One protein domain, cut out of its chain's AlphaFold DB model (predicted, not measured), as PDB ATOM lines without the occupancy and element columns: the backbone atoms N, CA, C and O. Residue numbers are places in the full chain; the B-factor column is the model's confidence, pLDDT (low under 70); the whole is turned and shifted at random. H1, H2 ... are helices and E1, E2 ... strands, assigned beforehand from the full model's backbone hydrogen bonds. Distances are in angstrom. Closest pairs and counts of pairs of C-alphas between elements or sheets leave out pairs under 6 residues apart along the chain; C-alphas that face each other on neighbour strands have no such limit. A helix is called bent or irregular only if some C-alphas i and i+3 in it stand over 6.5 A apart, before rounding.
ATOM      1  N   ILE A   2     161.825 188.435 214.771       60.28
ATOM      2  CA  ILE A   2     161.189 187.428 215.664       60.28
ATOM      3  C   ILE A   2     159.683 187.679 215.860       60.28
ATOM      4  O   ILE A   2     158.892 186.749 215.756       60.28
ATOM      5  N   HIS A   3     159.277 188.939 216.060       73.38
ATOM      6  CA  HIS A   3     157.861 189.316 216.160       73.38
ATOM      7  C   HIS A   3     157.048 188.883 214.928       73.38
ATOM      8  O   HIS A   3     155.997 188.269 215.067       73.38
ATOM      9  N   TYR A   4     157.556 189.135 213.720       77.94
ATOM     10  CA  TYR A   4     156.863 188.756 212.491       77.94
ATOM     11  C   TYR A   4     156.786 187.237 212.320       77.94
ATOM     12  O   TYR A   4     155.714 186.707 212.049       77.94
ATOM     13  N   CYS A   5     157.878 186.525 212.593       72.38
ATOM     14  CA  CYS A   5     157.916 185.069 212.476       72.38
ATOM     15  C   CYS A   5     156.990 184.353 213.461       72.38
ATOM     16  O   CYS A   5     156.349 183.383 213.069       72.38
ATOM     17  N   VAL A   6     156.922 184.830 214.708       66.56
ATOM     18  CA  VAL A   6     156.203 184.149 215.795       66.56
ATOM     19  C   VAL A   6     154.770 184.644 215.943       66.56
ATOM     20  O   VAL A   6     153.858 183.839 216.087       66.56
ATOM     21  N   VAL A   7     154.562 185.959 215.903       70.38
ATOM     22  CA  VAL A   7     153.268 186.580 216.226       70.38
ATOM     23  C   VAL A   7     152.458 186.871 214.966       70.38
ATOM     24  O   VAL A   7     151.246 186.683 214.957       70.38
ATOM     25  N   VAL A   8     153.105 187.324 213.888       80.38
ATOM     26  CA  VAL A   8     152.386 187.795 212.689       80.38
ATOM     27  C   VAL A   8     152.148 186.681 211.670       80.38
ATOM     28  O   VAL A   8     151.069 186.637 211.073       80.38
ATOM     29  N   TRP A   9     153.121 185.794 211.459       87.19
ATOM     30  CA  TRP A   9     153.056 184.687 210.495       87.19
ATOM     31  C   TRP A   9     152.863 183.326 211.158       87.19
ATOM     32  O   TRP A   9     152.365 182.410 210.510       87.19
ATOM     33  N   GLY A  10     153.254 183.177 212.425       81.81
ATOM     34  CA  GLY A  10     153.218 181.906 213.144       81.81
ATOM     35  C   GLY A  10     151.847 181.237 213.077       81.81
ATOM     36  O   GLY A  10     150.846 181.807 213.502       81.81
ATOM     37  N   GLY A  11     151.799 180.030 212.513       76.81
ATOM     38  CA  GLY A  11     150.578 179.238 212.369       76.81
ATOM     39  C   GLY A  11     149.633 179.683 211.249       76.81
ATOM     40  O   GLY A  11     148.559 179.100 211.121       76.81
ATOM     41  N   LYS A  12     149.988 180.679 210.424       86.75
ATOM     42  CA  LYS A  12     149.148 181.100 209.292       86.75
ATOM     43  C   LYS A  12     149.297 180.174 208.096       86.75
ATOM     44  O   LYS A  12     150.398 179.736 207.779       86.75
ATOM     45  N   GLU A  13     148.193 179.937 207.397       89.00
ATOM     46  CA  GLU A  13     148.207 179.245 206.112       89.00
ATOM     47  C   GLU A  13     148.801 180.163 205.033       89.00
ATOM     48  O   GLU A  13     148.230 181.202 204.696       89.00
ATOM     49  N   ILE A  14     149.972 179.791 204.516       89.69
ATOM     50  CA  ILE A  14     150.725 180.555 203.510       89.69
ATOM     51  C   ILE A  14     150.513 180.032 202.081       89.69
ATOM     52  O   ILE A  14     150.847 180.694 201.104       89.69
ATOM     53  N   SER A  15     149.967 178.829 201.929       84.62
ATOM     54  CA  SER A  15     149.568 178.212 200.656       84.62
ATOM     55  C   SER A  15     148.637 177.040 200.982       84.62
ATOM     56  O   SER A  15     148.659 176.585 202.117       84.62
ATOM     57  N   ARG A  16     147.853 176.523 200.020       83.25
ATOM     58  CA  ARG A  16     146.902 175.410 200.252       83.25
ATOM     59  C   ARG A  16     147.531 174.289 201.094       83.25
ATOM     60  O   ARG A  16     148.466 173.645 200.618       83.25
ATOM     61  N   ASN A  17     147.010 174.068 202.303       80.94
ATOM     62  CA  ASN A  17     147.476 173.073 203.285       80.94
ATOM     63  C   ASN A  17     148.928 173.251 203.778       80.94
ATOM     64  O   ASN A  17     149.534 172.309 204.287       80.94
ATOM     65  N   ILE A  18     149.508 174.440 203.630       85.56
ATOM     66  CA  ILE A  18     150.867 174.768 204.070       85.56
ATOM     67  C   ILE A  18     150.771 175.902 205.081       85.56
ATOM     68  O   ILE A  18     150.396 177.024 204.742       85.56
ATOM     69  N   PHE A  19     151.175 175.615 206.315       85.31
ATOM     70  CA  PHE A  19     151.191 176.571 207.416       85.31
ATOM     71  C   PHE A  19     152.618 177.017 207.719       85.31
ATOM     72  O   PHE A  19     153.546 176.207 207.718       85.31
ATOM     73  N   TRP A  20     152.802 178.304 208.001       85.94
ATOM     74  CA  TRP A  20     154.080 178.814 208.472       85.94
ATOM     75  C   TRP A  20     154.334 178.350 209.917       85.94
ATOM     76  O   TRP A  20     153.493 178.597 210.787       85.94
ATOM     77  N   PRO A  21     155.471 177.697 210.222       78.00
ATOM     78  CA  PRO A  21     155.763 177.255 211.583       78.00
ATOM     79  C   PRO A  21     155.918 178.439 212.542       78.00
ATOM     80  O   PRO A  21     156.534 179.447 212.202       78.00
ATOM     81  N   ILE A  22     155.429 178.295 213.776       70.56
ATOM     82  CA  ILE A  22     155.457 179.354 214.807       70.56
ATOM     83  C   ILE A  22     156.884 179.851 215.094       70.56
ATOM     84  O   ILE A  22     157.076 181.011 215.433       70.56
ATOM     85  N   PHE A  23     157.905 179.017 214.899       72.25
ATOM     86  CA  PHE A  23     159.310 179.390 215.111       72.25
ATOM     87  C   PHE A  23     160.089 179.639 213.807       72.25
ATOM     88  O   PHE A  23     161.307 179.805 213.831       72.25
ATOM     89  N   GLY A  24     159.391 179.706 212.671       75.12
ATOM     90  CA  GLY A  24     159.986 179.796 211.340       75.12
ATOM     91  C   GLY A  24     160.428 178.445 210.771       75.12
ATOM     92  O   GLY A  24     160.390 177.418 211.445       75.12
ATOM     93  N   SER A  25     160.825 178.444 209.496       73.12
ATOM     94  CA  SER A  25     161.301 177.248 208.788       73.12
ATOM     95  C   SER A  25     162.729 177.441 208.286       73.12
ATOM     96  O   SER A  25     163.104 178.543 207.878       73.12
ATOM     97  N   SER A  26     163.530 176.373 208.300       71.62
ATOM     98  CA  SER A  26     164.835 176.310 207.629       71.62
ATOM     99  C   SER A  26     164.750 175.814 206.186       71.62
ATOM    100  O   SER A  26     165.758 175.809 205.488       71.62
ATOM    101  N   GLU A  27     163.573 175.386 205.739       73.31
ATOM    102  CA  GLU A  27     163.370 174.869 204.393       73.31
ATOM    103  C   GLU A  27     163.202 176.021 203.392       73.31
ATOM    104  O   GLU A  27     162.255 176.807 203.479       73.31
ATOM    105  N   ASP A  28     164.105 176.104 202.410       76.31
ATOM    106  CA  ASP A  28     164.121 177.165 201.392       76.31
ATOM    107  C   ASP A  28     162.783 177.293 200.647       76.31
ATOM    108  O   ASP A  28     162.311 178.403 200.401       76.31
ATOM    109  N   TRP A  29     162.117 176.177 200.345       82.19
ATOM    110  CA  TRP A  29     160.826 176.192 199.653       82.19
ATOM    111  C   TRP A  29     159.693 176.774 200.522       82.19
ATOM    112  O   TRP A  29     158.834 177.486 200.005       82.19
ATOM    113  N   VAL A  30     159.706 176.550 201.843       82.12
ATOM    114  CA  VAL A  30     158.728 177.138 202.783       82.12
ATOM    115  C   VAL A  30     158.970 178.639 202.930       82.12
ATOM    116  O   VAL A  30     158.022 179.422 202.947       82.12
ATOM    117  N   ARG A  31     160.240 179.058 202.975       85.19
ATOM    118  CA  ARG A  31     160.648 180.474 202.999       85.19
ATOM    119  C   ARG A  31     160.229 181.206 201.723       85.19
ATOM    120  O   ARG A  31     159.683 182.303 201.800       85.19
ATOM    121  N   GLN A  32     160.393 180.573 200.560       84.38
ATOM    122  CA  GLN A  32     159.902 181.095 199.279       84.38
ATOM    123  C   GLN A  32     158.372 181.198 199.247       84.38
ATOM    124  O   GLN A  32     157.834 182.200 198.777       84.38
ATOM    125  N   LYS A  33     157.655 180.201 199.784       88.38
ATOM    126  CA  LYS A  33     156.188 180.237 199.893       88.38
ATOM    127  C   LYS A  33     155.702 181.348 200.821       88.38
ATOM    128  O   LYS A  33     154.752 182.037 200.463       88.38
ATOM    129  N   LEU A  34     156.368 181.563 201.957       89.00
ATOM    130  CA  LEU A  34     156.075 182.692 202.840       89.00
ATOM    131  C   LEU A  34     156.287 184.019 202.111       89.00
ATOM    132  O   LEU A  34     155.421 184.883 202.171       89.00
ATOM    133  N   ASN A  35     157.414 184.179 201.416       89.19
ATOM    134  CA  ASN A  35     157.718 185.407 200.691       89.19
ATOM    135  C   ASN A  35     156.654 185.707 199.621       89.19
ATOM    136  O   ASN A  35     156.142 186.822 199.552       89.19
ATOM    137  N   LEU A  36     156.242 184.690 198.858       90.00
ATOM    138  CA  LEU A  36     155.153 184.823 197.892       90.00
ATOM    139  C   LEU A  36     153.834 185.205 198.579       90.00
ATOM    140  O   LEU A  36     153.136 186.100 198.111       90.00
ATOM    141  N   TRP A  37     153.498 184.566 199.699       91.94
ATOM    142  CA  TRP A  37     152.282 184.860 200.455       91.94
ATOM    143  C   TRP A  37     152.267 186.289 201.015       91.94
ATOM    144  O   TRP A  37     151.284 187.004 200.847       91.94
ATOM    145  N   VAL A  38     153.369 186.753 201.612       89.81
ATOM    146  CA  VAL A  38     153.493 188.124 202.137       89.81
ATOM    147  C   VAL A  38     153.364 189.169 201.024       89.81
ATOM    148  O   VAL A  38     152.769 190.222 201.245       89.81
ATOM    149  N   ASN A  39     153.864 188.871 199.824       89.06
ATOM    150  CA  ASN A  39     153.775 189.768 198.670       89.06
ATOM    151  C   ASN A  39     152.433 189.705 197.923       89.06
ATOM    152  O   ASN A  39     152.172 190.551 197.074       89.06
ATOM    153  N   THR A  40     151.576 188.725 198.224       88.25
ATOM    154  CA  THR A  40     150.267 188.544 197.563       88.25
ATOM    155  C   THR A  40     149.071 188.742 198.496       88.25
ATOM    156  O   THR A  40     147.940 188.853 198.024       88.25
ATOM    157  N   LYS A  41     149.290 188.810 199.814       84.44
ATOM    158  CA  LYS A  41     148.233 189.051 200.805       84.44
ATOM    159  C   LYS A  41     147.742 190.503 200.787       84.44
ATOM    160  O   LYS A  41     148.478 191.430 200.450       84.44
ATOM    161  N   ILE A  42     146.503 190.700 201.235       80.06
ATOM    162  CA  ILE A  42     145.853 192.011 201.340       80.06
ATOM    163  C   ILE A  42     145.410 192.231 202.800       80.06
ATOM    164  O   ILE A  42     144.764 191.342 203.360       80.06
ATOM    165  N   PRO A  43     145.720 193.387 203.423       82.75
ATOM    166  CA  PRO A  43     146.517 194.486 202.875       82.75
ATOM    167  C   PRO A  43     148.010 194.131 202.763       82.75
ATOM    168  O   PRO A  43     148.563 193.420 203.606       82.75
ATOM    169  N   PHE A  44     148.653 194.645 201.713       87.06
ATOM    170  CA  PHE A  44     150.098 194.529 201.525       87.06
ATOM    171  C   PHE A  44     150.835 195.387 202.563       87.06
ATOM    172  O   PHE A  44     150.439 196.522 202.830       87.06
ATOM    173  N   SER A  45     151.915 194.846 203.131       87.88
ATOM    174  CA  SER A  45     152.792 195.552 204.065       87.88
ATOM    175  C   SER A  45     154.229 195.482 203.563       87.88
ATOM    176  O   SER A  45     154.816 194.400 203.488       87.88
ATOM    177  N   GLN A  46     154.790 196.649 203.242       81.75
ATOM    178  CA  GLN A  46     156.172 196.788 202.781       81.75
ATOM    179  C   GLN A  46     157.168 196.272 203.831       81.75
ATOM    180  O   GLN A  46     158.096 195.540 203.500       81.75
ATOM    181  N   GLU A  47     156.920 196.573 205.108       83.06
ATOM    182  CA  GLU A  47     157.767 196.136 206.224       83.06
ATOM    183  C   GLU A  47     157.787 194.603 206.359       83.06
ATOM    184  O   GLU A  47     158.832 193.991 206.578       83.06
ATOM    185  N   GLU A  48     156.637 193.947 206.172       86.25
ATOM    186  CA  GLU A  48     156.578 192.484 206.188       86.25
ATOM    187  C   GLU A  48     157.296 191.860 204.994       86.25
ATOM    188  O   GLU A  48     157.953 190.831 205.159       86.25
ATOM    189  N   SER A  49     157.186 192.471 203.811       86.19
ATOM    190  CA  SER A  49     157.882 192.019 202.601       86.19
ATOM    191  C   SER A  49     159.398 192.058 202.790       86.19
ATOM    192  O   SER A  49     160.081 191.069 202.522       86.19
ATOM    193  N   GLU A  50     159.921 193.147 203.356       78.56
ATOM    194  CA  GLU A  50     161.341 193.290 203.679       78.56
ATOM    195  C   GLU A  50     161.801 192.219 204.669       78.56
ATOM    196  O   GLU A  50     162.791 191.528 204.415       78.56
ATOM    197  N   TYR A  51     161.046 191.988 205.750       81.88
ATOM    198  CA  TYR A  51     161.373 190.918 206.691       81.88
ATOM    199  C   TYR A  51     161.294 189.528 206.061       81.88
ATOM    200  O   TYR A  51     162.140 188.690 206.372       81.88
ATOM    201  N   ALA A  52     160.316 189.261 205.194       81.38
ATOM    202  CA  ALA A  52     160.185 187.985 204.495       81.38
ATOM    203  C   ALA A  52     161.306 187.780 203.464       81.38
ATOM    204  O   ALA A  52     161.683 186.642 203.185       81.38
ATOM    205  N   ASN A  53     161.869 188.857 202.910       80.12
ATOM    206  CA  ASN A  53     162.990 188.795 201.976       80.12
ATOM    207  C   ASN A  53     164.291 188.360 202.666       80.12
ATOM    208  O   ASN A  53     165.036 187.558 202.105       80.12
ATOM    209  N   VAL A  54     164.500 188.761 203.928       77.38
ATOM    210  CA  VAL A  54     165.659 188.309 204.721       77.38
ATOM    211  C   VAL A  54     165.718 186.779 204.842       77.38
ATOM    212  O   VAL A  54     166.802 186.204 204.896       77.38
ATOM    213  N   TRP A  55     164.565 186.099 204.826       71.31
ATOM    214  CA  TRP A  55     164.492 184.633 204.864       71.31
ATOM    215  C   TRP A  55     164.886 183.951 203.547       71.31
ATOM    216  O   TRP A  55     165.124 182.746 203.558       71.31
ATOM    217  N   VAL A  56     164.949 184.676 202.427       75.94
ATOM    218  CA  VAL A  56     165.259 184.126 201.093       75.94
ATOM    219  C   VAL A  56     166.651 184.559 200.605       75.94
ATOM    220  O   VAL A  56     167.263 183.865 199.792       75.94
TER     221      VAL A  56
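AT A GLANCE: This is residues 2 to 56 of the 434 residues of the protein "CCHC-type domain-containing protein" of Hirundo rustica rustica (UniProt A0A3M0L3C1). A helical hairpin makes the core of this small rounded domain: the longest helix, H2, and H3 lie side by side and run opposite ways. The short strand E1 packs on H2, and the short helix H1 sits near H3, on the same side of the hairpin as E1. The printed part has 55 residues with three named helices and one named strand, in the order H1, E1, H2, H3; the class is mostly helix. It is compact, with a radius of gyration of the C-alphas of 9.8 A and spans of 23 by 22 by 19 A.

IN THESE COORDINATES: Find C-alpha 28 at (164.121, 177.165, 201.392); from there H2, residues 28 to 40, runs 18.3 A to C-alpha 40 at (150.267, 188.544, 197.563). H3, residues 46 to 54, covers 12.9 A and ends at C-alpha 54, (165.659, 188.309, 204.721). Look back to residues 2 to 8 for H1, 9.3 A long, and to residues 13 to 15 for E1, 5.7 A long. H1 is neither bent nor irregular, but only just: C-alphas 5 and 8 are 6.2 A apart.

HOW THE PARTS SIT: H2 and H3 form a helical hairpin and touch, at a shallow tilt of 12 degrees, opposite ways; their closest C-alphas, those of Asn 35 and Ala 52, are 5.2 A apart. The closest C-alphas of E1 and H2 are those of Ile 14 and Trp 37, at 5.5 A. E1 pairs with no named strand, but residues 18 to 19 pair with it, antiparallel. H1 and H3 are close but not clearly touching, at a steep tilt of 50 degrees; their closest C-alphas, those of Tyr 4 and Glu 48, are 7.3 A apart. H1 is apart from H2 and E1. In H1, H2 and H3 every O i to N i+4 pair is within hydrogen-bond range.

THE WHOLE: The two C-alphas farthest apart, those of Ser 26 and Pro 43, stand 26.2 A from each other. The printed part has no cut; the link from E1 to H2, residues 16 to 27, is long. The mean pLDDT of the printed part is 81.2, with residues 2 and 6 under 70.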